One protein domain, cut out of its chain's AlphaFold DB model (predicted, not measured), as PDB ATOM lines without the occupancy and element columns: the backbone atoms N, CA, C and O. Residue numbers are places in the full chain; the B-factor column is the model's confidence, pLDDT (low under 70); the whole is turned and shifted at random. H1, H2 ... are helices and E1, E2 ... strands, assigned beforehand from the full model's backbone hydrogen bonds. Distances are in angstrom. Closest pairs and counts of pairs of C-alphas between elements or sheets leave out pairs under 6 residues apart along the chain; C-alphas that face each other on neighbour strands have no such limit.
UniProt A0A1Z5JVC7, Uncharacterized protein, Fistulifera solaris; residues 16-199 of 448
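What this domain is: This is residues 16 to 199 of the 448 residues of an uncharacterized protein of Fistulifera solaris (UniProt A0A1Z5JVC7). Picture one long, twisted slab of nine strands side by side in chain order, creased by sharp bends within E2 to E6. H1 covers the E1 and E2 end, while H2 and H3 only graze the sheet; the three short helices stay apart from one another. The printed part has 184 residues, in the order H1, E1 to E5, H2, E6 to E9, H3; the sheet is E1-E2-E3-E4-E5-E6-E7-E8-E9, all antiparallel. The class is mixed, with 88 residues, under half, in named elements. The whole is compact, with a radius of gyration of the C-alphas of 16.6 A and spans of 51 by 37 by 29 A.

How they stand to each other: Start at residues 16 to 17, which pair antiparallel with residues 58 to 59 of edge strand E1, residues 58 to 61. H1, residues 19 to 25, is on the sheet at a height of 9.9 A, over E2, residues 64 to 72, and only just over E1, on which 3 of its C-alphas fall. It runs along the strands, at 7 degrees to E2 on the local plane; the closest C-alphas of H1 and E1 are Leu 19 and Val 58, 6.8 A apart. In the hairpin E1 and E2, N 59 and O 66 are 2.9 A apart, within hydrogen-bond range. E3, residues 79 to 88, E4, residues 93 to 100, and E5, residues 103 to 112, complete a meander, each strand the antiparallel neighbour of the one before: look at N 67 and O 86 at 2.9 A, N 87 and O 95 at 2.8 A, and N 96 and O 109 at 2.9 A. H2, residues 117 to 120, grazes the sheet with residues 118 to 120. A second meander holds E6, residues 138 to 145, E7, residues 151 to 158, E8, residues 163 to 169, and edge strand E9, residues 182 to 184. Here N 141 and O 155 are 2.9 A apart, N 156 and O 164 2.9 A, and N 165 and O 182 2.9 A; N 110 and O 140, at 2.8 A, join E5 to E6. H3, residues 189 to 198, grazes the sheet with residues 189 to 193. In H1 and H3 every O i to N i+4 pair is within range; H2 is too short for one.

Where its parts are: Find C-alpha 19 at (17.432, -12.400, -30.964), where H1 begins. E2 spans 20.4 A and bends by 85 degrees at residue 68; E5 spans 18.8 A and bends by 116 degrees at residue 106. H3, 14.4 A long, ends at C-alpha 198, (10.019, -15.002, -46.993).

The domain as a whole: The C-alphas farthest apart, Asp 51 and Lys 179, are 50.6 A apart. The printed part has no cut. The links H1 to E1, H2 to E6 and E8 to E9 are long. pLDDT is under 70 at residues 36 to 48, 186 to 187 and 199.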
ATOM      1  N   TRP A  16      15.285 -13.036 -20.215       91.88
ATOM      2  CA  TRP A  16      15.899 -12.346 -21.341       91.88
ATOM      3  C   TRP A  16      16.317 -13.356 -22.402       91.88
ATOM      4  O   TRP A  16      16.968 -14.356 -22.093       91.88
ATOM      5  N   LEU A  17      15.965 -13.062 -23.647       93.25
ATOM      6  CA  LEU A  17      16.295 -13.845 -24.825       93.25
ATOM      7  C   LEU A  17      17.234 -13.047 -25.733       93.25
ATOM      8  O   LEU A  17      17.077 -11.836 -25.930       93.25
ATOM      9  N   SER A  18      18.191 -13.753 -26.318       93.75
ATOM     10  CA  SER A  18      18.871 -13.314 -27.534       93.75
ATOM     11  C   SER A  18      17.869 -13.201 -28.690       93.75
ATOM     12  O   SER A  18      16.765 -13.754 -28.644       93.75
ATOM     13  N   LEU A  19      18.256 -12.495 -29.755       92.50
ATOM     14  CA  LEU A  19      17.432 -12.400 -30.964       92.50
ATOM     15  C   LEU A  19      17.180 -13.790 -31.575       92.50
ATOM     16  O   LEU A  19      16.048 -14.099 -31.929       92.50
ATOM     17  N   GLU A  20      18.182 -14.668 -31.609       94.06
ATOM     18  CA  GLU A  20      18.042 -16.037 -32.127       94.06
ATOM     19  C   GLU A  20      17.045 -16.877 -31.303       94.06
ATOM     20  O   GLU A  20      16.168 -17.545 -31.855       94.06
ATOM     21  N   GLU A  21      17.123 -16.818 -29.969       95.69
ATOM     22  CA  GLU A  21      16.165 -17.498 -29.086       95.69
ATOM     23  C   GLU A  21      14.738 -16.964 -29.298       95.69
ATOM     24  O   GLU A  21      13.786 -17.744 -29.383       95.69
ATOM     25  N   ALA A  22      14.581 -15.642 -29.431       94.94
ATOM     26  CA  ALA A  22      13.295 -15.007 -29.706       94.94
ATOM     27  C   ALA A  22      12.736 -15.381 -31.091       94.94
ATOM     28  O   ALA A  22      11.518 -15.525 -31.243       94.94
ATOM     29  N   GLN A  23      13.606 -15.572 -32.088       94.62
ATOM     30  CA  GLN A  23      13.235 -16.066 -33.413       94.62
ATOM     31  C   GLN A  23      12.626 -17.461 -33.301       94.62
ATOM     32  O   GLN A  23      11.485 -17.669 -33.715       94.62
ATOM     33  N   LYS A  24      13.354 -18.393 -32.670       95.44
ATOM     34  CA  LYS A  24      12.949 -19.799 -32.501       95.44
ATOM     35  C   LYS A  24      11.633 -19.953 -31.740       95.44
ATOM     36  O   LYS A  24      10.880 -20.882 -32.010       95.44
ATOM     37  N   GLN A  25      11.341 -19.049 -30.803       95.38
ATOM     38  CA  GLN A  25      10.080 -19.054 -30.052       95.38
ATOM     39  C   GLN A  25       8.889 -18.463 -30.821       95.38
ATOM     40  O   GLN A  25       7.742 -18.631 -30.406       95.38
ATOM     41  N   SER A  26       9.128 -17.749 -31.919       94.75
ATOM     42  CA  SER A  26       8.059 -17.150 -32.713       94.75
ATOM     43  C   SER A  26       7.421 -18.159 -33.680       94.75
ATOM     44  O   SER A  26       8.038 -19.128 -34.120       94.75
ATOM     45  N   HIS A  27       6.168 -17.907 -34.056       94.75
ATOM     46  CA  HIS A  27       5.461 -18.690 -35.070       94.75
ATOM     47  C   HIS A  27       6.208 -18.633 -36.400       94.75
ATOM     48  O   HIS A  27       6.277 -17.561 -37.011       94.75
ATOM     49  N   GLY A  28       6.707 -19.791 -36.832       92.94
ATOM     50  CA  GLY A  28       7.455 -19.965 -38.074       92.94
ATOM     51  C   GLY A  28       8.852 -19.349 -38.064       92.94
ATOM     52  O   GLY A  28       9.360 -19.043 -39.130       92.94
ATOM     53  N   GLY A  29       9.463 -19.129 -36.892       93.81
ATOM     54  CA  GLY A  29      10.862 -18.694 -36.842       93.81
ATOM     55  C   GLY A  29      11.099 -17.293 -37.414       93.81
ATOM     56  O   GLY A  29      12.143 -17.035 -38.003       93.81
ATOM     57  N   ILE A  30      10.133 -16.382 -37.284       91.75
ATOM     58  CA  ILE A  30      10.219 -15.038 -37.861       91.75
ATOM     59  C   ILE A  30      10.984 -14.060 -36.964       91.75
ATOM     60  O   ILE A  30      10.782 -13.982 -35.750       91.75
ATOM     61  N   SER A  31      11.784 -13.201 -37.586       92.12
ATOM     62  CA  SER A  31      12.497 -12.108 -36.912       92.12
ATOM     63  C   SER A  31      11.580 -10.908 -36.674       92.12
ATOM     64  O   SER A  31      11.801  -9.831 -37.218       92.12
ATOM     65  N   TRP A  32      10.503 -11.089 -35.903       91.75
ATOM     66  CA  TRP A  32       9.369 -10.155 -35.745       91.75
ATOM     67  C   TRP A  32       9.737  -8.710 -35.346       91.75
ATOM     68  O   TRP A  32       8.952  -7.796 -35.596       91.75
ATOM     69  N   TRP A  33      10.913  -8.479 -34.761       89.50
ATOM     70  CA  TRP A  33      11.443  -7.142 -34.454       89.50
ATOM     71  C   TRP A  33      12.008  -6.400 -35.677       89.50
ATOM     72  O   TRP A  33      12.179  -5.187 -35.627       89.50
ATOM     73  N   CYS A  34      12.277  -7.094 -36.785       86.88
ATOM     74  CA  CYS A  34      12.752  -6.505 -38.041       86.88
ATOM     75  C   CYS A  34      11.626  -5.844 -38.851       86.88
ATOM     76  O   CYS A  34      11.837  -5.451 -40.001       86.88
ATOM     77  N   TRP A  35      10.414  -5.754 -38.297       81.94
ATOM     78  CA  TRP A  35       9.339  -5.044 -38.965       81.94
ATOM     79  C   TRP A  35       9.627  -3.535 -38.959       81.94
ATOM     80  O   TRP A  35       9.823  -2.963 -37.884       81.94
ATOM     81  N   PRO A  36       9.629  -2.865 -40.125       67.88
ATOM     82  CA  PRO A  36       9.884  -1.432 -40.198       67.88
ATOM     83  C   PRO A  36       8.832  -0.675 -39.384       67.88
ATOM     84  O   PRO A  36       7.627  -0.854 -39.576       67.88
ATOM     85  N   GLY A  37       9.297   0.146 -38.446       65.75
ATOM     86  CA  GLY A  37       8.460   0.886 -37.520       65.75
ATOM     87  C   GLY A  37       7.670   2.017 -38.172       65.75
ATOM     88  O   GLY A  37       7.352   2.022 -39.363       65.75
ATOM     89  N   ARG A  38       7.324   3.022 -37.368       56.09
ATOM     90  CA  ARG A  38       6.658   4.225 -37.870       56.09
ATOM     91  C   ARG A  38       7.569   4.926 -38.879       56.09
ATOM     92  O   ARG A  38       8.706   5.226 -38.557       56.09
ATOM     93  N   GLU A  39       7.066   5.207 -40.082       57.84
ATOM     94  CA  GLU A  39       7.809   5.987 -41.093       57.84
ATOM     95  C   GLU A  39       9.204   5.407 -41.433       57.84
ATOM     96  O   GLU A  39      10.102   6.149 -41.830       57.84
ATOM     97  N   ASP A  40       9.358   4.082 -41.311       55.19
ATOM     98  CA  ASP A  40      10.617   3.338 -41.471       55.19
ATOM     99  C   ASP A  40      11.671   3.615 -40.377       55.19
ATOM    100  O   ASP A  40      12.865   3.407 -40.600       55.19
ATOM    101  N   GLU A  41      11.256   4.060 -39.184       61.94
ATOM    102  CA  GLU A  41      12.107   4.012 -37.992       61.94
ATOM    103  C   GLU A  41      12.433   2.557 -37.643       61.94
ATOM    104  O   GLU A  41      11.552   1.705 -37.498       61.94
ATOM    105  N   TRP A  42      13.726   2.276 -37.509       65.12
ATOM    106  CA  TRP A  42      14.236   0.989 -37.060       65.12
ATOM    107  C   TRP A  42      14.561   1.078 -35.575       65.12
ATOM    108  O   TRP A  42      15.211   2.029 -35.135       65.12
ATOM    109  N   LEU A  43      14.144   0.074 -34.804       68.50
ATOM    110  CA  LEU A  43      14.690  -0.115 -33.467       68.50
ATOM    111  C   LEU A  43      16.104  -0.655 -33.617       68.50
ATOM    112  O   LEU A  43      16.304  -1.753 -34.138       68.50
ATOM    113  N   ALA A  44      17.082   0.125 -33.165       66.06
ATOM    114  CA  ALA A  44      18.413  -0.411 -32.957       66.06
ATOM    115  C   ALA A  44      18.333  -1.569 -31.936       66.06
ATOM    116  O   ALA A  44      17.531  -1.479 -31.002       66.06
ATOM    117  N   PRO A  45      19.181  -2.609 -32.050       59.03
ATOM    118  CA  PRO A  45      19.330  -3.698 -31.069       59.03
ATOM    119  C   PRO A  45      19.697  -3.270 -29.641       59.03
ATOM    120  O   PRO A  45      19.965  -4.118 -28.796       59.03
ATOM    121  N   GLU A  46      19.742  -1.973 -29.359       58.47
ATOM    122  CA  GLU A  46      20.196  -1.426 -28.095       58.47
ATOM    123  C   GLU A  46      19.109  -1.560 -27.027       58.47
ATOM    124  O   GLU A  46      18.072  -0.890 -27.044       58.47
ATOM    125  N   GLN A  47      19.377  -2.438 -26.066       63.53
ATOM    126  CA  GLN A  47      18.589  -2.585 -24.857       63.53
ATOM    127  C   GLN A  47      18.657  -1.292 -24.036       63.53
ATOM    128  O   GLN A  47      19.725  -0.869 -23.601       63.53
ATOM    129  N   GLN A  48      17.505  -0.666 -23.789       67.94
ATOM    130  CA  GLN A  48      17.439   0.576 -23.002       67.94
ATOM    131  C   GLN A  48      17.071   0.350 -21.530       67.94
ATOM    132  O   GLN A  48      16.775   1.306 -20.816       67.94
ATOM    133  N   ARG A  49      17.074  -0.904 -21.060       81.38
ATOM    134  CA  ARG A  49      16.884  -1.225 -19.643       81.38
ATOM    135  C   ARG A  49      18.262  -1.294 -18.956       81.38
ATOM    136  O   ARG A  49      19.042  -2.164 -19.332       81.38
ATOM    137  N   PRO A  50      18.581  -0.419 -17.982       78.06
ATOM    138  CA  PRO A  50      19.939  -0.299 -17.427       78.06
ATOM    139  C   PRO A  50      20.502  -1.561 -16.757       78.06
ATOM    140  O   PRO A  50      21.714  -1.728 -16.693       78.06
ATOM    141  N   ASP A  51      19.634  -2.419 -16.228       81.88
ATOM    142  CA  ASP A  51      19.953  -3.668 -15.526       81.88
ATOM    143  C   ASP A  51      19.788  -4.918 -16.409       81.88
ATOM    144  O   ASP A  51      19.910  -6.045 -15.930       81.88
ATOM    145  N   GLY A  52      19.480  -4.733 -17.693       83.12
ATOM    146  CA  GLY A  52      19.324  -5.825 -18.640       83.12
ATOM    147  C   GLY A  52      20.662  -6.363 -19.185       83.12
ATOM    148  O   GLY A  52      21.655  -5.636 -19.233       83.12
ATOM    149  N   PRO A  53      20.715  -7.645 -19.595       85.69
ATOM    150  CA  PRO A  53      21.866  -8.228 -20.288       85.69
ATOM    151  C   PRO A  53      22.029  -7.674 -21.712       85.69
ATOM    152  O   PRO A  53      21.148  -7.855 -22.553       85.69
ATOM    153  N   LEU A  54      23.190  -7.069 -21.994       80.62
ATOM    154  CA  LEU A  54      23.497  -6.377 -23.257       80.62
ATOM    155  C   LEU A  54      23.349  -7.248 -24.520       80.62
ATOM    156  O   LEU A  54      23.083  -6.724 -25.597       80.62
ATOM    157  N   ASP A  55      23.540  -8.562 -24.404       83.00
ATOM    158  CA  ASP A  55      23.478  -9.546 -25.492       83.00
ATOM    159  C   ASP A  55      22.082 -10.166 -25.686       83.00
ATOM    160  O   ASP A  55      21.848 -10.900 -26.650       83.00
ATOM    161  N   LYS A  56      21.132  -9.867 -24.791       87.06
ATOM    162  CA  LYS A  56      19.781 -10.438 -24.796       87.06
ATOM    163  C   LYS A  56      18.725  -9.339 -24.695       87.06
ATOM    164  O   LYS A  56      18.178  -9.090 -23.620       87.06
ATOM    165  N   PRO A  57      18.422  -8.652 -25.807       84.06
ATOM    166  CA  PRO A  57      17.614  -7.440 -25.770       84.06
ATOM    167  C   PRO A  57      16.101  -7.708 -25.700       84.06
ATOM    168  O   PRO A  57      15.320  -6.764 -25.569       84.06
ATOM    169  N   VAL A  58      15.666  -8.968 -25.797       84.25
ATOM    170  CA  VAL A  58      14.248  -9.342 -25.823       84.25
ATOM    171  C   VAL A  58      13.819  -9.846 -24.453       84.25
ATOM    172  O   VAL A  58      14.417 -10.769 -23.913       84.25
ATOM    173  N   PHE A  59      12.751  -9.283 -23.898       86.44
ATOM    174  CA  PHE A  59      12.165  -9.767 -22.649       86.44
ATOM    175  C   PHE A  59      10.983 -10.690 -22.939       86.44
ATOM    176  O   PHE A  59      10.043 -10.273 -23.619       86.44
ATOM    177  N   ALA A  60      10.998 -11.911 -22.406       85.75
ATOM    178  CA  ALA A  60       9.969 -12.917 -22.625       85.75
ATOM    179  C   ALA A  60       9.232 -13.300 -21.338       85.75
ATOM    180  O   ALA A  60       9.834 -13.557 -20.300       85.75
ATOM    181  N   LYS A  61       7.901 -13.377 -21.403       89.06
ATOM    182  CA  LYS A  61       7.044 -13.769 -20.278       89.06
ATOM    183  C   LYS A  61       5.781 -14.450 -20.779       89.06
ATOM    184  O   LYS A  61       5.023 -13.857 -21.539       89.06
ATOM    185  N   ALA A  62       5.529 -15.681 -20.331       87.12
ATOM    186  CA  ALA A  62       4.344 -16.464 -20.709       87.12
ATOM    187  C   ALA A  62       4.134 -16.579 -22.241       87.12
ATOM    188  O   ALA A  62       3.014 -16.476 -22.739       87.12
ATOM    189  N   GLY A  63       5.226 -16.748 -22.998       88.25
ATOM    190  CA  GLY A  63       5.208 -16.824 -24.467       88.25
ATOM    191  C   GLY A  63       4.983 -15.483 -25.177       88.25
ATOM    192  O   GLY A  63       4.866 -15.437 -26.399       88.25
ATOM    193  N   HIS A  64       4.895 -14.387 -24.429       92.88
ATOM    194  CA  HIS A  64       4.929 -13.033 -24.960       92.88
ATOM    195  C   HIS A  64       6.363 -12.531 -24.991       92.88
ATOM    196  O   HIS A  64       7.123 -12.843 -24.080       92.88
ATOM    197  N   MET A  65       6.714 -11.722 -25.985       94.88
ATOM    198  CA  MET A  65       8.044 -11.134 -26.097       94.88
ATOM    199  C   MET A  65       7.941  -9.628 -26.333       94.88
ATOM    200  O   MET A  65       7.025  -9.161 -27.006       94.88
ATOM    201  N   TYR A  66       8.874  -8.860 -25.781       93.62
ATOM    202  CA  TYR A  66       8.969  -7.419 -25.981       93.62
ATOM    203  C   TYR A  66      10.392  -7.023 -26.349       93.62
ATOM    204  O   TYR A  66      11.353  -7.487 -25.735       93.62
ATOM    205  N   PHE A  67      10.504  -6.131 -27.326       92.00
ATOM    206  CA  PHE A  67      11.755  -5.556 -27.787       92.00
ATOM    207  C   PHE A  67      11.559  -4.052 -27.990       92.00
ATOM    208  O   PHE A  67      10.762  -3.625 -28.825       92.00
ATOM    209  N   GLY A  68      12.245  -3.235 -27.192       91.50
ATOM    210  CA  GLY A  68      12.049  -1.792 -27.219       91.50
ATOM    211  C   GLY A  68      12.590  -1.074 -25.993       91.50
ATOM    212  O   GLY A  68      13.428  -1.591 -25.248       91.50
ATOM    213  N   LYS A  69      12.104   0.150 -25.819       89.69
ATOM    214  CA  LYS A  69      12.543   1.082 -24.787       89.69
ATOM    215  C   LYS A  69      11.863   0.833 -23.429       89.69
ATOM    216  O   LYS A  69      10.759   0.292 -23.337       89.69
ATOM    217  N   TRP A  70      12.548   1.232 -22.359       90.75
ATOM    218  CA  TRP A  70      12.133   0.988 -20.975       90.75
ATOM    219  C   TRP A  70      12.267   2.251 -20.127       90.75
ATOM    220  O   TRP A  70      13.162   3.062 -20.348       90.75
ATOM    221  N   GLU A  71      11.409   2.385 -19.120       89.94
ATOM    222  CA  GLU A  71      11.478   3.450 -18.116       89.94
ATOM    223  C   GLU A  71      11.214   2.872 -16.718       89.94
ATOM    224  O   GLU A  71      10.414   1.943 -16.562       89.94
ATOM    225  N   LYS A  72      11.898   3.400 -15.697       89.31
ATOM    226  CA  LYS A  72      11.650   3.029 -14.298       89.31
ATOM    227  C   LYS A  72      10.299   3.591 -13.844       89.31
ATOM    228  O   LYS A  72       9.970   4.734 -14.156       89.31
ATOM    229  N   HIS A  73       9.523   2.812 -13.096       89.25
ATOM    230  CA  HIS A  73       8.277   3.295 -12.516       89.25
ATOM    231  C   HIS A  73       8.520   4.435 -11.523       89.25
ATOM    232  O   HIS A  73       9.461   4.402 -10.735       89.25
ATOM    233  N   GLU A  74       7.661   5.457 -11.561       90.00
ATOM    234  CA  GLU A  74       7.826   6.692 -10.778       90.00
ATOM    235  C   GLU A  74       7.852   6.432  -9.264       90.00
ATOM    236  O   GLU A  74       8.586   7.088  -8.529       90.00
ATOM    237  N   THR A  75       7.042   5.479  -8.795       90.06
ATOM    238  CA  THR A  75       6.848   5.198  -7.362       90.06
ATOM    239  C   THR A  75       7.223   3.784  -6.940       90.06
ATOM    240  O   THR A  75       7.186   3.486  -5.753       90.06
ATOM    241  N   GLU A  76       7.539   2.903  -7.883       87.50
ATOM    242  CA  GLU A  76       7.723   1.476  -7.610       87.50
ATOM    243  C   GLU A  76       9.087   1.028  -8.136       87.50
ATOM    244  O   GLU A  76       9.614   1.610  -9.086       87.50
ATOM    245  N   ASP A  77       9.665  -0.015  -7.544       86.25
ATOM    246  CA  ASP A  77      11.004  -0.490  -7.913       86.25
ATOM    247  C   ASP A  77      10.976  -1.506  -9.067       86.25
ATOM    248  O   ASP A  77      11.562  -2.581  -8.991       86.25
ATOM    249  N   TRP A  78      10.262  -1.172 -10.143       86.50
ATOM    250  CA  TRP A  78      10.190  -1.989 -11.359       86.50
ATOM    251  C   TRP A  78      10.273  -1.137 -12.628       86.50
ATOM    252  O   TRP A  78      10.077   0.079 -12.606       86.50
ATOM    253  N   TYR A  79      10.583  -1.785 -13.753       87.69
ATOM    254  CA  TYR A  79      10.688  -1.159 -15.076       87.69
ATOM    255  C   TYR A  79       9.504  -1.527 -15.964       87.69
ATOM    256  O   TYR A  79       8.992  -2.649 -15.925       87.69
ATOM    257  N   MET A  80       9.100  -0.585 -16.809       89.75
ATOM    258  CA  MET A  80       7.959  -0.737 -17.701       89.75
ATOM    259  C   MET A  80       8.286  -0.330 -19.127       89.75
ATOM    260  O   MET A  80       9.187   0.475 -19.362       89.75
ATOM    261  N   TRP A  81       7.530  -0.874 -20.080       91.06
ATOM    262  CA  TRP A  81       7.665  -0.511 -21.488       91.06
ATOM    263  C   TRP A  81       7.293   0.955 -21.684       91.06
ATOM    264  O   TRP A  81       6.216   1.399 -21.263       91.06
ATOM    265  N   HIS A  82       8.183   1.700 -22.327       91.38
ATOM    266  CA  HIS A  82       8.022   3.128 -22.555       91.38
ATOM    267  C   HIS A  82       8.758   3.538 -23.822       91.38
ATOM    268  O   HIS A  82       9.856   3.062 -24.034       91.38
ATOM    269  N   GLY A  83       8.224   4.463 -24.617       90.69
ATOM    270  CA  GLY A  83       8.786   4.878 -25.900       90.69
ATOM    271  C   GLY A  83       8.508   3.860 -27.003       90.69
ATOM    272  O   GLY A  83       7.722   2.932 -26.826       90.69
ATOM    273  N   PHE A  84       9.132   4.039 -28.163       90.81
ATOM    274  CA  PHE A  84       8.922   3.143 -29.296       90.81
ATOM    275  C   PHE A  84       9.365   1.700 -28.983       90.81
ATOM    276  O   PHE A  84      10.424   1.476 -28.389       90.81
ATOM    277  N   GLY A  85       8.553   0.717 -29.375       92.00
ATOM    278  CA  GLY A  85       8.811  -0.698 -29.112       92.00
ATOM    279  C   GLY A  85       7.893  -1.640 -29.887       92.00
ATOM    280  O   GLY A  85       6.828  -1.248 -30.377       92.00
ATOM    281  N   ILE A  86       8.299  -2.906 -29.957       93.88
ATOM    282  CA  ILE A  86       7.565  -3.993 -30.597       93.88
ATOM    283  C   ILE A  86       7.235  -5.051 -29.548       93.88
ATOM    284  O   ILE A  86       8.100  -5.521 -28.812       93.88
ATOM    285  N   TYR A  87       5.970  -5.444 -29.504       94.75
ATOM    286  CA  TYR A  87       5.490  -6.537 -28.682       94.75
ATOM    287  C   TYR A  87       4.982  -7.677 -29.560       94.75
ATOM    288  O   TYR A  87       4.162  -7.474 -30.457       94.75
ATOM    289  N   TYR A  88       5.401  -8.889 -29.232       95.44
ATOM    290  CA  TYR A  88       4.958 -10.131 -29.832       95.44
ATOM    291  C   TYR A  88       4.103 -10.929 -28.853       95.44
ATOM    292  O   TYR A  88       4.506 -11.218 -27.724       95.44
ATOM    293  N   ARG A  89       2.912 -11.332 -29.285       95.38
ATOM    294  CA  ARG A  89       1.994 -12.131 -28.480       95.38
ATOM    295  C   ARG A  89       2.148 -13.617 -28.800       95.38
ATOM    296  O   ARG A  89       2.333 -13.988 -29.951       95.38
ATOM    297  N   SER A  90       1.925 -14.479 -27.810       94.69
ATOM    298  CA  SER A  90       1.947 -15.940 -27.956       94.69
ATOM    299  C   SER A  90       0.920 -16.519 -28.937       94.69
ATOM    300  O   SER A  90       0.985 -17.700 -29.233       94.69
ATOM    301  N   ASN A  91      -0.024 -15.725 -29.449       94.75
ATOM    302  CA  ASN A  91      -0.946 -16.123 -30.522       94.75
ATOM    303  C   ASN A  91      -0.503 -15.619 -31.912       94.75
ATOM    304  O   ASN A  91      -1.286 -15.651 -32.859       94.75
ATOM    305  N   GLY A  92       0.708 -15.068 -32.010       95.25
ATOM    306  CA  GLY A  92       1.278 -14.507 -33.227       95.25
ATOM    307  C   GLY A  92       0.838 -13.081 -33.562       95.25
ATOM    308  O   GLY A  92       1.236 -12.573 -34.605       95.25
ATOM    309  N   GLU A  93       0.045 -12.401 -32.729       95.94
ATOM    310  CA  GLU A  93      -0.227 -10.969 -32.924       95.94
ATOM    311  C   GLU A  93       1.024 -10.132 -32.613       95.94
ATOM    312  O   GLU A  93       1.662 -10.321 -31.579       95.94
ATOM    313  N   ILE A  94       1.339  -9.164 -33.475       95.56
ATOM    314  CA  ILE A  94       2.496  -8.268 -33.322       95.56
ATOM    315  C   ILE A  94       1.979  -6.838 -33.175       95.56
ATOM    316  O   ILE A  94       1.119  -6.413 -33.945       95.56
ATOM    317  N   PHE A  95       2.479  -6.091 -32.199       95.56
ATOM    318  CA  PHE A  95       2.096  -4.710 -31.919       95.56
ATOM    319  C   PHE A  95       3.327  -3.817 -31.988       95.56
ATOM    320  O   PHE A  95       4.338  -4.117 -31.363       95.56
ATOM    321  N   ILE A  96       3.239  -2.723 -32.736       93.50
ATOM    322  CA  ILE A  96       4.368  -1.835 -33.030       93.50
ATOM    323  C   ILE A  96       3.914  -0.403 -32.794       93.50
ATOM    324  O   ILE A  96       2.897   0.009 -33.351       93.50
ATOM    325  N   GLY A  97       4.659   0.370 -32.015       93.44
ATOM    326  CA  GLY A  97       4.348   1.779 -31.795       93.44
ATOM    327  C   GLY A  97       4.962   2.323 -30.519       93.44
ATOM    328  O   GLY A  97       5.860   1.712 -29.939       93.44
ATOM    329  N   ASP A  98       4.466   3.480 -30.096       92.31
ATOM    330  CA  ASP A  98       4.900   4.129 -28.865       92.31
ATOM    331  C   ASP A  98       4.189   3.534 -27.650       92.31
ATOM    332  O   ASP A  98       2.965   3.398 -27.606       92.31
ATOM    333  N   TRP A  99       4.967   3.207 -26.631       93.44
ATOM    334  CA  TRP A  99       4.491   2.716 -25.354       93.44
ATOM    335  C   TRP A  99       4.560   3.842 -24.328       93.44
ATOM    336  O   TRP A  99       5.539   4.573 -24.240       93.44
ATOM    337  N   TYR A 100       3.517   3.998 -23.531       92.81
ATOM    338  CA  TYR A 100       3.500   4.908 -22.402       92.81
ATOM    339  C   TYR A 100       2.945   4.167 -21.201       92.81
ATOM    340  O   TYR A 100       1.817   3.671 -21.218       92.81
ATOM    341  N   LYS A 101       3.771   4.065 -20.166       91.56
ATOM    342  CA  LYS A 101       3.457   3.351 -18.932       91.56
ATOM    343  C   LYS A 101       2.941   1.915 -19.147       91.56
ATOM    344  O   LYS A 101       1.904   1.527 -18.606       91.56
ATOM    345  N   GLY A 102       3.622   1.142 -19.997       90.88
ATOM    346  CA  GLY A 102       3.238  -0.241 -20.315       90.88
ATOM    347  C   GLY A 102       1.996  -0.372 -21.206       90.88
ATOM    348  O   GLY A 102       1.361  -1.430 -21.235       90.88
ATOM    349  N   LYS A 103       1.598   0.698 -21.904       94.12
ATOM    350  CA  LYS A 103       0.442   0.698 -22.805       94.12
ATOM    351  C   LYS A 103       0.782   1.300 -24.159       94.12
ATOM    352  O   LYS A 103       1.408   2.350 -24.222       94.12
ATOM    353  N   LEU A 104       0.317   0.674 -25.230       94.19
ATOM    354  CA  LEU A 104       0.446   1.179 -26.590       94.19
ATOM    355  C   LEU A 104      -0.435   2.423 -26.779       94.19
ATOM    356  O   LEU A 104      -1.648   2.383 -26.543       94.19
ATOM    357  N   CYS A 105       0.182   3.513 -27.218       94.94
ATOM    358  CA  CYS A 105      -0.407   4.838 -27.354       94.94
ATOM    359  C   CYS A 105       0.068   5.506 -28.653       94.94
ATOM    360  O   CYS A 105       1.135   5.210 -29.176       94.94
ATOM    361  N   GLY A 106      -0.715   6.451 -29.175       93.38
ATOM    362  CA  GLY A 106      -0.340   7.172 -30.392       93.38
ATOM    363  C   GLY A 106      -0.477   6.310 -31.646       93.38
ATOM    364  O   GLY A 106      -1.284   5.389 -31.678       93.38
ATOM    365  N   LEU A 107       0.234   6.654 -32.719       92.38
ATOM    366  CA  LEU A 107       0.162   5.904 -33.976       92.38
ATOM    367  C   LEU A 107       0.880   4.558 -33.827       92.38
ATOM    368  O   LEU A 107       2.015   4.516 -33.360       92.38
ATOM    369  N   GLY A 108       0.248   3.476 -34.273       93.38
ATOM    370  CA  GLY A 108       0.852   2.155 -34.236       93.38
ATOM    371  C   GLY A 108       0.291   1.194 -35.274       93.38
ATOM    372  O   GLY A 108      -0.669   1.481 -35.997       93.38
ATOM    373  N   HIS A 109       0.896   0.014 -35.301       93.94
ATOM    374  CA  HIS A 109       0.488  -1.116 -36.114       93.94
ATOM    375  C   HIS A 109       0.111  -2.285 -35.213       93.94
ATOM    376  O   HIS A 109       0.754  -2.549 -34.196       93.94
ATOM    377  N   ARG A 110      -0.915  -3.025 -35.625       95.75
ATOM    378  CA  ARG A 110      -1.168  -4.379 -35.149       95.75
ATOM    379  C   ARG A 110      -1.185  -5.310 -36.351       95.75
ATOM    380  O   ARG A 110      -2.044  -5.179 -37.221       95.75
ATOM    381  N   LEU A 111      -0.271  -6.263 -36.349       94.38
ATOM    382  CA  LEU A 111      -0.026  -7.216 -37.418       94.38
ATOM    383  C   LEU A 111      -0.228  -8.646 -36.910       94.38
ATOM    384  O   LEU A 111      -0.558  -8.873 -35.741       94.38
ATOM    385  N   TRP A 112      -0.018  -9.604 -37.804       94.69
ATOM    386  CA  TRP A 112      -0.057 -11.032 -37.521       94.69
ATOM    387  C   TRP A 112       1.201 -11.693 -38.049       94.69
ATOM    388  O   TRP A 112       1.609 -11.386 -39.161       94.69
ATOM    389  N   SER A 113       1.763 -12.647 -37.311       93.94
ATOM    390  CA  SER A 113       2.688 -13.594 -37.919       93.94
ATOM    391  C   SER A 113       1.964 -14.311 -39.068       93.94
ATOM    392  O   SER A 113       0.840 -14.790 -38.874       93.94
ATOM    393  N   PRO A 114       2.589 -14.412 -40.251       92.44
ATOM    394  CA  PRO A 114       2.031 -15.129 -41.394       92.44
ATOM    395  C   PRO A 114       1.812 -16.619 -41.092       92.44
ATOM    396  O   PRO A 114       0.935 -17.235 -41.695       92.44
ATOM    397  N   TYR A 115       2.549 -17.156 -40.116       94.56
ATOM    398  CA  TYR A 115       2.490 -18.543 -39.658       94.56
ATOM    399  C   TYR A 115       1.621 -18.736 -38.404       94.56
ATOM    400  O   TYR A 115       1.574 -19.827 -37.840       94.56
ATOM    401  N   ALA A 116       0.941 -17.691 -37.921       94.94
ATOM    402  CA  ALA A 116      -0.026 -17.838 -36.839       94.94
ATOM    403  C   ALA A 116      -1.271 -18.579 -37.343       94.94
ATOM    404  O   ALA A 116      -1.823 -18.206 -38.378       94.94
ATOM    405  N   GLU A 117      -1.760 -19.564 -36.585       95.69
ATOM    406  CA  GLU A 117      -2.929 -20.393 -36.932       95.69
ATOM    407  C   GLU A 117      -4.126 -19.541 -37.383       95.69
ATOM    408  O   GLU A 117      -4.605 -19.682 -38.506       95.69
ATOM    409  N   GLY A 118      -4.515 -18.539 -36.584       94.50
ATOM    410  CA  GLY A 118      -5.647 -17.671 -36.924       94.50
ATOM    411  C   GLY A 118      -5.459 -16.856 -38.212       94.50
ATOM    412  O   GLY A 118      -6.432 -16.568 -38.910       94.50
ATOM    413  N   TRP A 119      -4.219 -16.502 -38.571       95.44
ATOM    414  CA  TRP A 119      -3.931 -15.861 -39.857       95.44
ATOM    415  C   TRP A 119      -3.944 -16.878 -41.000       95.44
ATOM    416  O   TRP A 119      -4.564 -16.626 -42.034       95.44
ATOM    417  N   MET A 120      -3.313 -18.041 -40.830       95.50
ATOM    418  CA  MET A 120      -3.267 -19.108 -41.837       95.50
ATOM    419  C   MET A 120      -4.666 -19.595 -42.215       95.50
ATOM    420  O   MET A 120      -5.004 -19.617 -43.400       95.50
ATOM    421  N   GLU A 121      -5.514 -19.846 -41.225       96.75
ATOM    422  CA  GLU A 121      -6.887 -20.314 -41.418       96.75
ATOM    423  C   GLU A 121      -7.847 -19.209 -41.869       96.75
ATOM    424  O   GLU A 121      -8.970 -19.486 -42.282       96.75
ATOM    425  N   ASN A 122      -7.411 -17.943 -41.828       96.88
ATOM    426  CA  ASN A 122      -8.258 -16.776 -42.075       96.88
ATOM    427  C   ASN A 122      -9.489 -16.732 -41.143       96.88
ATOM    428  O   ASN A 122     -10.575 -16.290 -41.535       96.88
ATOM    429  N   VAL A 123      -9.313 -17.188 -39.899       96.81
ATOM    430  CA  VAL A 123     -10.349 -17.235 -38.865       96.81
ATOM    431  C   VAL A 123      -9.781 -16.689 -37.561       96.81
ATOM    432  O   VAL A 123      -8.743 -17.116 -37.070       96.81
ATOM    433  N   LYS A 124     -10.491 -15.737 -36.956       95.94
ATOM    434  CA  LYS A 124     -10.169 -15.224 -35.627       95.94
ATOM    435  C   LYS A 124     -11.416 -15.183 -34.760       95.94
ATOM    436  O   LYS A 124     -12.280 -14.318 -34.929       95.94
ATOM    437  N   GLN A 125     -11.465 -16.068 -33.768       94.50
ATOM    438  CA  GLN A 125     -12.536 -16.070 -32.781       94.50
ATOM    439  C   GLN A 125     -12.603 -14.720 -32.054       94.50
ATOM    440  O   GLN A 125     -11.593 -14.178 -31.599       94.50
ATOM    441  N   GLY A 126     -13.808 -14.153 -31.973       93.69
ATOM    442  CA  GLY A 126     -14.018 -12.849 -31.345       93.69
ATOM    443  C   GLY A 126     -13.471 -11.665 -32.145       93.69
ATOM    444  O   GLY A 126     -13.296 -10.588 -31.575       93.69
ATOM    445  N   SER A 127     -13.171 -11.836 -33.438       96.50
ATOM    446  CA  SER A 127     -12.907 -10.681 -34.295       96.50
ATOM    447  C   SER A 127     -14.136  -9.785 -34.397       96.50
ATOM    448  O   SER A 127     -15.270 -10.257 -34.492       96.50
ATOM    449  N   VAL A 128     -13.874  -8.482 -34.406       97.00
ATOM    450  CA  VAL A 128     -14.879  -7.430 -34.587       97.00
ATOM    451  C   VAL A 128     -15.266  -7.244 -36.053       97.00
ATOM    452  O   VAL A 128     -16.304  -6.664 -36.343       97.00
ATOM    453  N   ILE A 129     -14.450  -7.757 -36.978       97.12
ATOM    454  CA  ILE A 129     -14.786  -7.832 -38.397       97.12
ATOM    455  C   ILE A 129     -15.257  -9.256 -38.671       97.12
ATOM    456  O   ILE A 129     -14.491 -10.208 -38.492       97.12
ATOM    457  N   GLN A 130     -16.520  -9.394 -39.065       97.00
ATOM    458  CA  GLN A 130     -17.158 -10.681 -39.326       97.00
ATOM    459  C   GLN A 130     -17.640 -10.758 -40.769       97.00
ATOM    460  O   GLN A 130     -18.191  -9.794 -41.293       97.00
ATOM    461  N   GLU A 131     -17.474 -11.924 -41.381       95.50
ATOM    462  CA  GLU A 131     -18.015 -12.265 -42.692       95.50
ATOM    463  C   GLU A 131     -18.855 -13.532 -42.534       95.50
ATOM    464  O   GLU A 131     -18.337 -14.561 -42.099       95.50
ATOM    465  N   ASN A 132     -20.158 -13.461 -42.822       95.19
ATOM    466  CA  ASN A 132     -21.088 -14.586 -42.646       95.19
ATOM    467  C   ASN A 132     -21.042 -15.207 -41.232       95.19
ATOM    468  O   ASN A 132     -21.098 -16.423 -41.067       95.19
ATOM    469  N   GLY A 133     -20.881 -14.369 -40.199       95.44
ATOM    470  CA  GLY A 133     -20.757 -14.798 -38.799       95.44
ATOM    471  C   GLY A 133     -19.382 -15.362 -38.411       95.44
ATOM    472  O   GLY A 133     -19.150 -15.648 -37.238       95.44
ATOM    473  N   VAL A 134     -18.445 -15.482 -39.356       96.75
ATOM    474  CA  VAL A 134     -17.069 -15.921 -39.100       96.75
ATOM    475  C   VAL A 134     -16.182 -14.701 -38.883       96.75
ATOM    476  O   VAL A 134     -16.052 -13.840 -39.753       96.75
ATOM    477  N   GLY A 135     -15.547 -14.615 -37.714       97.19
ATOM    478  CA  GLY A 135     -14.597 -13.546 -37.413       97.19
ATOM    479  C   GLY A 135     -13.335 -13.660 -38.268       97.19
ATOM    480  O   GLY A 135     -12.732 -14.730 -38.336       97.19
ATOM    481  N   LYS A 136     -12.907 -12.560 -38.891       97.56
ATOM    482  CA  LYS A 136     -11.723 -12.517 -39.760       97.56
ATOM    483  C   LYS A 136     -10.530 -11.873 -39.065       97.56
ATOM    484  O   LYS A 136     -10.707 -10.851 -38.392       97.56
ATOM    485  N   PRO A 137      -9.312 -12.421 -39.186       97.25
ATOM    486  CA  PRO A 137      -8.118 -11.710 -38.764       97.25
ATOM    487  C   PRO A 137      -7.885 -10.509 -39.690       97.25
ATOM    488  O   PRO A 137      -8.273 -10.501 -40.855       97.25
ATOM    489  N   PHE A 138      -7.250  -9.473 -39.155       97.00
ATOM    490  CA  PHE A 138      -6.939  -8.267 -39.909       97.00
ATOM    491  C   PHE A 138      -5.719  -7.564 -39.330       97.00
ATOM    492  O   PHE A 138      -5.457  -7.657 -38.118       97.00
ATOM    493  N   LEU A 139      -5.018  -6.850 -40.205       96.12
ATOM    494  CA  LEU A 139      -3.995  -5.871 -39.866       96.12
ATOM    495  C   LEU A 139      -4.682  -4.544 -39.542       96.12
ATOM    496  O   LEU A 139      -5.698  -4.199 -40.146       96.12
ATOM    497  N   TYR A 140      -4.143  -3.804 -38.584       96.50
ATOM    498  CA  TYR A 140      -4.648  -2.491 -38.199       96.50
ATOM    499  C   TYR A 140      -3.508  -1.481 -38.202       96.50
ATOM    500  O   TYR A 140      -2.477  -1.718 -37.576       96.50
ATOM    501  N   VAL A 141      -3.733  -0.349 -38.861       94.12
ATOM    502  CA  VAL A 141      -2.822   0.794 -38.911       94.12
ATOM    503  C   VAL A 141      -3.592   2.025 -38.461       94.12
ATOM    504  O   VAL A 141      -4.538   2.450 -39.127       94.12
ATOM    505  N   GLY A 142      -3.222   2.587 -37.318       95.06
ATOM    506  CA  GLY A 142      -3.945   3.718 -36.753       95.06
ATOM    507  C   GLY A 142      -3.535   4.027 -35.326       95.06
ATOM    508  O   GLY A 142      -2.585   3.466 -34.786       95.06
ATOM    509  N   ARG A 143      -4.256   4.952 -34.708       95.88
ATOM    510  CA  ARG A 143      -4.003   5.405 -33.350       95.88
ATOM    511  C   ARG A 143      -4.515   4.421 -32.306       95.88
ATOM    512  O   ARG A 143      -5.539   3.752 -32.484       95.88
ATOM    513  N   PHE A 144      -3.780   4.375 -31.205       96.81
ATOM    514  CA  PHE A 144      -4.080   3.662 -29.982       96.81
ATOM    515  C   PHE A 144      -4.177   4.646 -28.814       96.81
ATOM    516  O   PHE A 144      -3.436   5.630 -28.736       96.81
ATOM    517  N   VAL A 145      -5.089   4.362 -27.892       95.75
ATOM    518  CA  VAL A 145      -5.228   5.043 -26.603       95.75
ATOM    519  C   VAL A 145      -5.304   3.955 -25.546       95.75
ATOM    520  O   VAL A 145      -6.250   3.176 -25.557       95.75
ATOM    521  N   ASP A 146      -4.309   3.854 -24.663       94.81
ATOM    522  CA  ASP A 146      -4.277   2.851 -23.588       94.81
ATOM    523  C   ASP A 146      -4.469   1.393 -24.077       94.81
ATOM    524  O   ASP A 146      -5.199   0.615 -23.462       94.81
ATOM    525  N   ASN A 147      -3.812   1.000 -25.177       95.31
ATOM    526  CA  ASN A 147      -3.972  -0.287 -25.887       95.31
ATOM    527  C   ASN A 147      -5.275  -0.467 -26.682       95.31
ATOM    528  O   ASN A 147      -5.472  -1.507 -27.318       95.31
ATOM    529  N   TRP A 148      -6.172   0.514 -26.671       96.75
ATOM    530  CA  TRP A 148      -7.409   0.469 -27.442       96.75
ATOM    531  C   TRP A 148      -7.202   1.107 -28.804       96.75
ATOM    532  O   TRP A 148      -6.737   2.240 -28.887       96.75
ATOM    533  N   LYS A 149      -7.603   0.420 -29.875       97.62
ATOM    534  CA  LYS A 149      -7.718   1.041 -31.200       97.62
ATOM    535  C   LYS A 149      -8.724   2.180 -31.111       97.62
ATOM    536  O   LYS A 149      -9.885   1.943 -30.758       97.62
ATOM    537  N   HIS A 150      -8.255   3.389 -31.378       97.31
ATOM    538  CA  HIS A 150      -9.038   4.605 -31.251       97.31
ATOM    539  C   HIS A 150      -8.505   5.647 -32.241       97.31
ATOM    540  O   HIS A 150      -7.539   6.357 -31.961       97.31
ATOM    541  N   ASP A 151      -9.124   5.726 -33.415       97.06
ATOM    542  CA  ASP A 151      -8.705   6.604 -34.508       97.06
ATOM    543  C   ASP A 151      -9.927   7.082 -35.295       97.06
ATOM    544  O   ASP A 151     -10.911   6.366 -35.427       97.06
ATOM    545  N   LYS A 152      -9.866   8.284 -35.864       95.75
ATOM    546  CA  LYS A 152     -10.915   8.811 -36.746       95.75
ATOM    547  C   LYS A 152     -10.836   8.240 -38.165       95.75
ATOM    548  O   LYS A 152     -11.829   8.290 -38.883       95.75
ATOM    549  N   ALA A 153      -9.669   7.743 -38.574       94.88
ATOM    550  CA  ALA A 153      -9.399   7.250 -39.919       94.88
ATOM    551  C   ALA A 153      -8.330   6.141 -39.905       94.88
ATOM    552  O   ALA A 153      -7.335   6.214 -40.625       94.88
ATOM    553  N   ALA A 154      -8.524   5.107 -39.081       96.06
ATOM    554  CA  ALA A 154      -7.639   3.947 -39.105       96.06
ATOM    555  C   ALA A 154      -7.882   3.084 -40.344       96.06
ATOM    556  O   ALA A 154      -9.004   2.968 -40.844       96.06
ATOM    557  N   THR A 155      -6.814   2.438 -40.797       95.12
ATOM    558  CA  THR A 155      -6.830   1.475 -41.896       95.12
ATOM    559  C   THR A 155      -6.900   0.062 -41.329       95.12
ATOM    560  O   THR A 155      -6.085  -0.318 -40.488       95.12
ATOM    561  N   ALA A 156      -7.864  -0.726 -41.796       96.81
ATOM    562  CA  ALA A 156      -7.959  -2.153 -41.518       96.81
ATOM    563  C   ALA A 156      -7.812  -2.938 -42.822       96.81
ATOM    564  O   ALA A 156      -8.438  -2.589 -43.825       96.81
ATOM    565  N   ILE A 157      -6.978  -3.976 -42.798       95.62
ATOM    566  CA  ILE A 157      -6.622  -4.759 -43.983       95.62
ATOM    567  C   ILE A 157      -6.855  -6.236 -43.683       95.62
ATOM    568  O   ILE A 157      -6.262  -6.784 -42.748       95.62
ATOM    569  N   LEU A 158      -7.737  -6.871 -44.448       95.75
ATOM    570  CA  LEU A 158      -7.972  -8.310 -44.381       95.75
ATOM    571  C   LEU A 158      -6.890  -9.083 -45.146       95.75
ATOM    572  O   LEU A 158      -6.136  -8.523 -45.942       95.75
ATOM    573  N   LYS A 159      -6.820 -10.396 -44.910       93.44
ATOM    574  CA  LYS A 159      -5.838 -11.288 -45.544       93.44
ATOM    575  C   LYS A 159      -5.934 -11.323 -47.073       93.44
ATOM    576  O   LYS A 159      -4.920 -11.478 -47.741       93.44
ATOM    577  N   ASP A 160      -7.136 -11.173 -47.622       92.38
ATOM    578  CA  ASP A 160      -7.396 -11.111 -49.067       92.38
ATOM    579  C   ASP A 160      -6.959  -9.775 -49.709       92.38
ATOM    580  O   ASP A 160      -7.069  -9.602 -50.922       92.38
ATOM    581  N   GLY A 161      -6.451  -8.831 -48.909       91.19
ATOM    582  CA  GLY A 161      -6.071  -7.493 -49.351       91.19
ATOM    583  C   GLY A 161      -7.226  -6.494 -49.377       91.19
ATOM    584  O   GLY A 161      -7.014  -5.357 -49.803       91.19
ATOM    585  N   THR A 162      -8.426  -6.874 -48.918       93.38
ATOM    586  CA  THR A 162      -9.536  -5.938 -48.733       93.38
ATOM    587  C   THR A 162      -9.134  -4.898 -47.696       93.38
ATOM    588  O   THR A 162      -8.983  -5.203 -46.508       93.38
ATOM    589  N   THR A 163      -8.981  -3.654 -48.148       94.31
ATOM    590  CA  THR A 163      -8.543  -2.538 -47.311       94.31
ATOM    591  C   THR A 163      -9.635  -1.500 -47.174       94.31
ATOM    592  O   THR A 163     -10.190  -1.014 -48.162       94.31
ATOM    593  N   ARG A 164      -9.906  -1.106 -45.929       95.62
ATOM    594  CA  ARG A 164     -10.876  -0.061 -45.622       95.62
ATOM    595  C   ARG A 164     -10.354   0.930 -44.599       95.62
ATOM    596  O   ARG A 164      -9.610   0.556 -43.690       95.62
ATOM    597  N   VAL A 165     -10.783   2.181 -44.731       95.31
ATOM    598  CA  VAL A 165     -10.431   3.284 -43.830       95.31
ATOM    599  C   VAL A 165     -11.674   3.857 -43.184       95.31
ATOM    600  O   VAL A 165     -12.658   4.153 -43.859       95.31
ATOM    601  N   GLY A 166     -11.618   4.062 -41.875       95.56
ATOM    602  CA  GLY A 166     -12.686   4.751 -41.170       95.56
ATOM    603  C   GLY A 166     -12.459   4.840 -39.667       95.56
ATOM    604  O   GLY A 166     -11.381   4.486 -39.178       95.56
ATOM    605  N   PRO A 167     -13.454   5.348 -38.934       97.56
ATOM    606  CA  PRO A 167     -13.357   5.549 -37.499       97.56
ATOM    607  C   PRO A 167     -13.370   4.232 -36.709       97.56
ATOM    608  O   PRO A 167     -14.023   3.254 -37.085       97.56
ATOM    609  N   TRP A 168     -12.636   4.235 -35.599       98.31
ATOM    610  CA  TRP A 168     -12.510   3.169 -34.611       98.31
ATOM    611  C   TRP A 168     -12.593   3.759 -33.205       98.31
ATOM    612  O   TRP A 168     -11.913   4.740 -32.905       98.31
ATOM    613  N   GLU A 169     -13.361   3.117 -32.331       97.69
ATOM    614  CA  GLU A 169     -13.488   3.468 -30.919       97.69
ATOM    615  C   GLU A 169     -13.458   2.195 -30.068       97.69
ATOM    616  O   GLU A 169     -14.195   1.242 -30.312       97.69
ATOM    617  N   TYR A 170     -12.586   2.163 -29.058       96.00
ATOM    618  CA  TYR A 170     -12.500   1.074 -28.078       96.00
ATOM    619  C   TYR A 170     -12.413  -0.328 -28.704       96.00
ATOM    620  O   TYR A 170     -13.133  -1.247 -28.318       96.00
ATOM    621  N   ASN A 171     -11.487  -0.510 -29.654       97.06
ATOM    622  CA  ASN A 171     -11.291  -1.768 -30.389       97.06
ATOM    623  C   ASN A 171     -12.428  -2.173 -31.343       97.06
ATOM    624  O   ASN A 171     -12.333  -3.253 -31.926       97.06
ATOM    625  N   GLN A 172     -13.426  -1.315 -31.565       97.62
ATOM    626  CA  GLN A 172     -14.530  -1.546 -32.498       97.62
ATOM    627  C   GLN A 172     -14.478  -0.553 -33.668       97.62
ATOM    628  O   GLN A 172     -14.126   0.610 -33.454       97.62
ATOM    629  N   PRO A 173     -14.830  -0.965 -34.898       97.62
ATOM    630  CA  PRO A 173     -15.149  -0.008 -35.951       97.62
ATOM    631  C   PRO A 173     -16.410   0.779 -35.558       97.62
ATOM    632  O   PRO A 173     -17.346   0.221 -34.987       97.62
ATOM    633  N   VAL A 174     -16.446   2.078 -35.854       97.56
ATOM    634  CA  VAL A 174     -17.664   2.882 -35.671       97.56
ATOM    635  C   VAL A 174     -18.538   2.713 -36.911       97.56
ATOM    636  O   VAL A 174     -18.159   3.165 -37.989       97.56
ATOM    637  N   GLY A 175     -19.694   2.064 -36.752       95.88
ATOM    638  CA  GLY A 175     -20.592   1.704 -37.855       95.88
ATOM    639  C   GLY A 175     -20.362   0.288 -38.396       95.88
ATOM    640  O   GLY A 175     -19.642  -0.517 -37.802       95.88
ATOM    641  N   ASP A 176     -21.008  -0.027 -39.515       95.62
ATOM    642  CA  ASP A 176     -20.829  -1.279 -40.250       95.62
ATOM    643  C   ASP A 176     -19.548  -1.198 -41.089       95.62
ATOM    644  O   ASP A 176     -19.485  -0.478 -42.084       95.62
ATOM    645  N   TRP A 177     -18.528  -1.976 -40.717       94.62
ATOM    646  CA  TRP A 177     -17.234  -1.987 -41.406       94.62
ATOM    647  C   TRP A 177     -17.337  -2.248 -42.920       94.62
ATOM    648  O   TRP A 177     -16.544  -1.713 -43.697       94.62
ATOM    649  N   TRP A 178     -18.323  -3.034 -43.367       94.69
ATOM    650  CA  TRP A 178     -18.507  -3.363 -44.782       94.69
ATOM    651  C   TRP A 178     -19.200  -2.257 -45.583       94.69
ATOM    652  O   TRP A 178     -19.134  -2.267 -46.817       94.69
ATOM    653  N   LYS A 179     -19.847  -1.295 -44.922       95.12
ATOM    654  CA  LYS A 179     -20.656  -0.259 -45.585       95.12
ATOM    655  C   LYS A 179     -20.154   1.150 -45.318       95.12
ATOM    656  O   LYS A 179     -20.083   1.950 -46.244       95.12
ATOM    657  N   ASP A 180     -19.773   1.429 -44.079       92.88
ATOM    658  CA  ASP A 180     -19.498   2.780 -43.596       92.88
ATOM    659  C   ASP A 180     -18.016   3.177 -43.740       92.88
ATOM    660  O   ASP A 180     -17.682   4.362 -43.669       92.88
ATOM    661  N   HIS A 181     -17.117   2.217 -43.988       93.06
ATOM    662  CA  HIS A 181     -15.681   2.473 -44.164       93.06
ATOM    663  C   HIS A 181     -15.298   2.572 -45.644       93.06
ATOM    664  O   HIS A 181     -15.652   1.712 -46.458       93.06
ATOM    665  N   LEU A 182     -14.504   3.596 -45.969       89.88
ATOM    666  CA  LEU A 182     -14.024   3.895 -47.317       89.88
ATOM    667  C   LEU A 182     -13.160   2.748 -47.842       89.88
ATOM    668  O   LEU A 182     -12.142   2.413 -47.238       89.88
ATOM    669  N   VAL A 183     -13.527   2.196 -48.996       92.44
ATOM    670  CA  VAL A 183     -12.734   1.172 -49.684       92.44
ATOM    671  C   VAL A 183     -11.504   1.818 -50.314       92.44
ATOM    672  O   VAL A 183     -11.620   2.739 -51.126       92.44
ATOM    673  N   LEU A 184     -10.322   1.317 -49.966       84.75
ATOM    674  CA  LEU A 184      -9.087   1.655 -50.660       84.75
ATOM    675  C   LEU A 184      -8.746   0.559 -51.665       84.75
ATOM    676  O   LEU A 184      -8.912  -0.630 -51.399       84.75
ATOM    677  N   LYS A 185      -8.218   0.966 -52.823       74.25
ATOM    678  CA  LYS A 185      -7.578   0.019 -53.741       74.25
ATOM    679  C   LYS A 185      -6.350  -0.585 -53.050       74.25
ATOM    680  O   LYS A 185      -5.680   0.119 -52.296       74.25
ATOM    681  N   LYS A 186      -6.125  -1.881 -53.304       66.88
ATOM    682  CA  LYS A 186      -5.117  -2.774 -52.704       66.88
ATOM    683  C   LYS A 186      -3.912  -2.036 -52.108       66.88
ATOM    684  O   LYS A 186      -3.208  -1.308 -52.805       66.88
ATOM    685  N   THR A 187      -3.664  -2.254 -50.822       68.88
ATOM    686  CA  THR A 187      -2.495  -1.704 -50.125       68.88
ATOM    687  C   THR A 187      -1.345  -2.699 -50.105       68.88
ATOM    688  O   THR A 187      -1.557  -3.883 -49.857       68.88
ATOM    689  N   TYR A 188      -0.125  -2.192 -50.257       77.06
ATOM    690  CA  TYR A 188       1.129  -2.954 -50.239       77.06
ATOM    691  C   TYR A 188       1.476  -3.583 -48.874       77.06
ATOM    692  O   TYR A 188       2.474  -4.279 -48.755       77.06
ATOM    693  N   GLU A 189       0.691  -3.343 -47.822       76.69
ATOM    694  CA  GLU A 189       0.964  -3.836 -46.464       76.69
ATOM    695  C   GLU A 189       0.839  -5.365 -46.329       76.69
ATOM    696  O   GLU A 189       1.634  -5.981 -45.625       76.69
ATOM    697  N   VAL A 190      -0.103  -6.004 -47.038       75.81
ATOM    698  CA  VAL A 190      -0.164  -7.481 -47.082       75.81
ATOM    699  C   VAL A 190       1.052  -8.033 -47.817       75.81
ATOM    700  O   VAL A 190       1.673  -8.981 -47.345       75.81
ATOM    701  N   ASP A 191       1.439  -7.401 -48.925       80.88
ATOM    702  CA  ASP A 191       2.619  -7.801 -49.690       80.88
ATOM    703  C   ASP A 191       3.901  -7.615 -48.851       80.88
ATOM    704  O   ASP A 191       4.755  -8.497 -48.839       80.88
ATOM    705  N   ARG A 192       4.006  -6.538 -48.050       80.88
ATOM    706  CA  ARG A 192       5.083  -6.356 -47.053       80.88
ATOM    707  C   ARG A 192       5.086  -7.467 -46.013       80.88
ATOM    708  O   ARG A 192       6.161  -7.947 -45.666       80.88
ATOM    709  N   LEU A 193       3.912  -7.887 -45.532       78.25
ATOM    710  CA  LEU A 193       3.801  -8.961 -44.544       78.25
ATOM    711  C   LEU A 193       4.313 -10.292 -45.077       78.25
ATOM    712  O   LEU A 193       5.047 -10.995 -44.388       78.25
ATOM    713  N   LEU A 194       3.956 -10.609 -46.317       77.38
ATOM    714  CA  LEU A 194       4.402 -11.824 -46.985       77.38
ATOM    715  C   LEU A 194       5.891 -11.759 -47.348       77.38
ATOM    716  O   LEU A 194       6.617 -12.719 -47.112       77.38
ATOM    717  N   ALA A 195       6.376 -10.620 -47.847       78.62
ATOM    718  CA  ALA A 195       7.793 -10.427 -48.161       78.62
ATOM    719  C   ALA A 195       8.682 -10.516 -46.913       78.62
ATOM    720  O   ALA A 195       9.802 -11.017 -46.973       78.62
ATOM    721  N   PHE A 196       8.180 -10.042 -45.774       74.94
ATOM    722  CA  PHE A 196       8.839 -10.181 -44.484       74.94
ATOM    723  C   PHE A 196       8.956 -11.649 -44.049       74.94
ATOM    724  O   PHE A 196      10.009 -12.051 -43.566       74.94
ATOM    725  N   ALA A 197       7.909 -12.447 -44.279       73.25
ATOM    726  CA  ALA A 197       7.901 -13.885 -44.004       73.25
ATOM    727  C   ALA A 197       8.964 -14.647 -44.802       73.25
ATOM    728  O   ALA A 197       9.593 -15.551 -44.279       73.25
ATOM    729  N   ALA A 198       9.151 -14.277 -46.070       72.94
ATOM    730  CA  ALA A 198      10.019 -15.002 -46.993       72.94
ATOM    731  C   ALA A 198      11.519 -14.787 -46.728       72.94
ATOM    732  O   ALA A 198      12.344 -15.574 -47.182       72.94
ATOM    733  N   LYS A 199      11.895 -13.717 -46.013       63.12
ATOM    734  CA  LYS A 199      13.306 -13.406 -45.742       63.12
ATOM    735  C   LYS A 199      13.947 -14.312 -44.692       63.12
ATOM    736  O   LYS A 199      15.165 -14.426 -44.716       63.12
TER     737      LYS A 199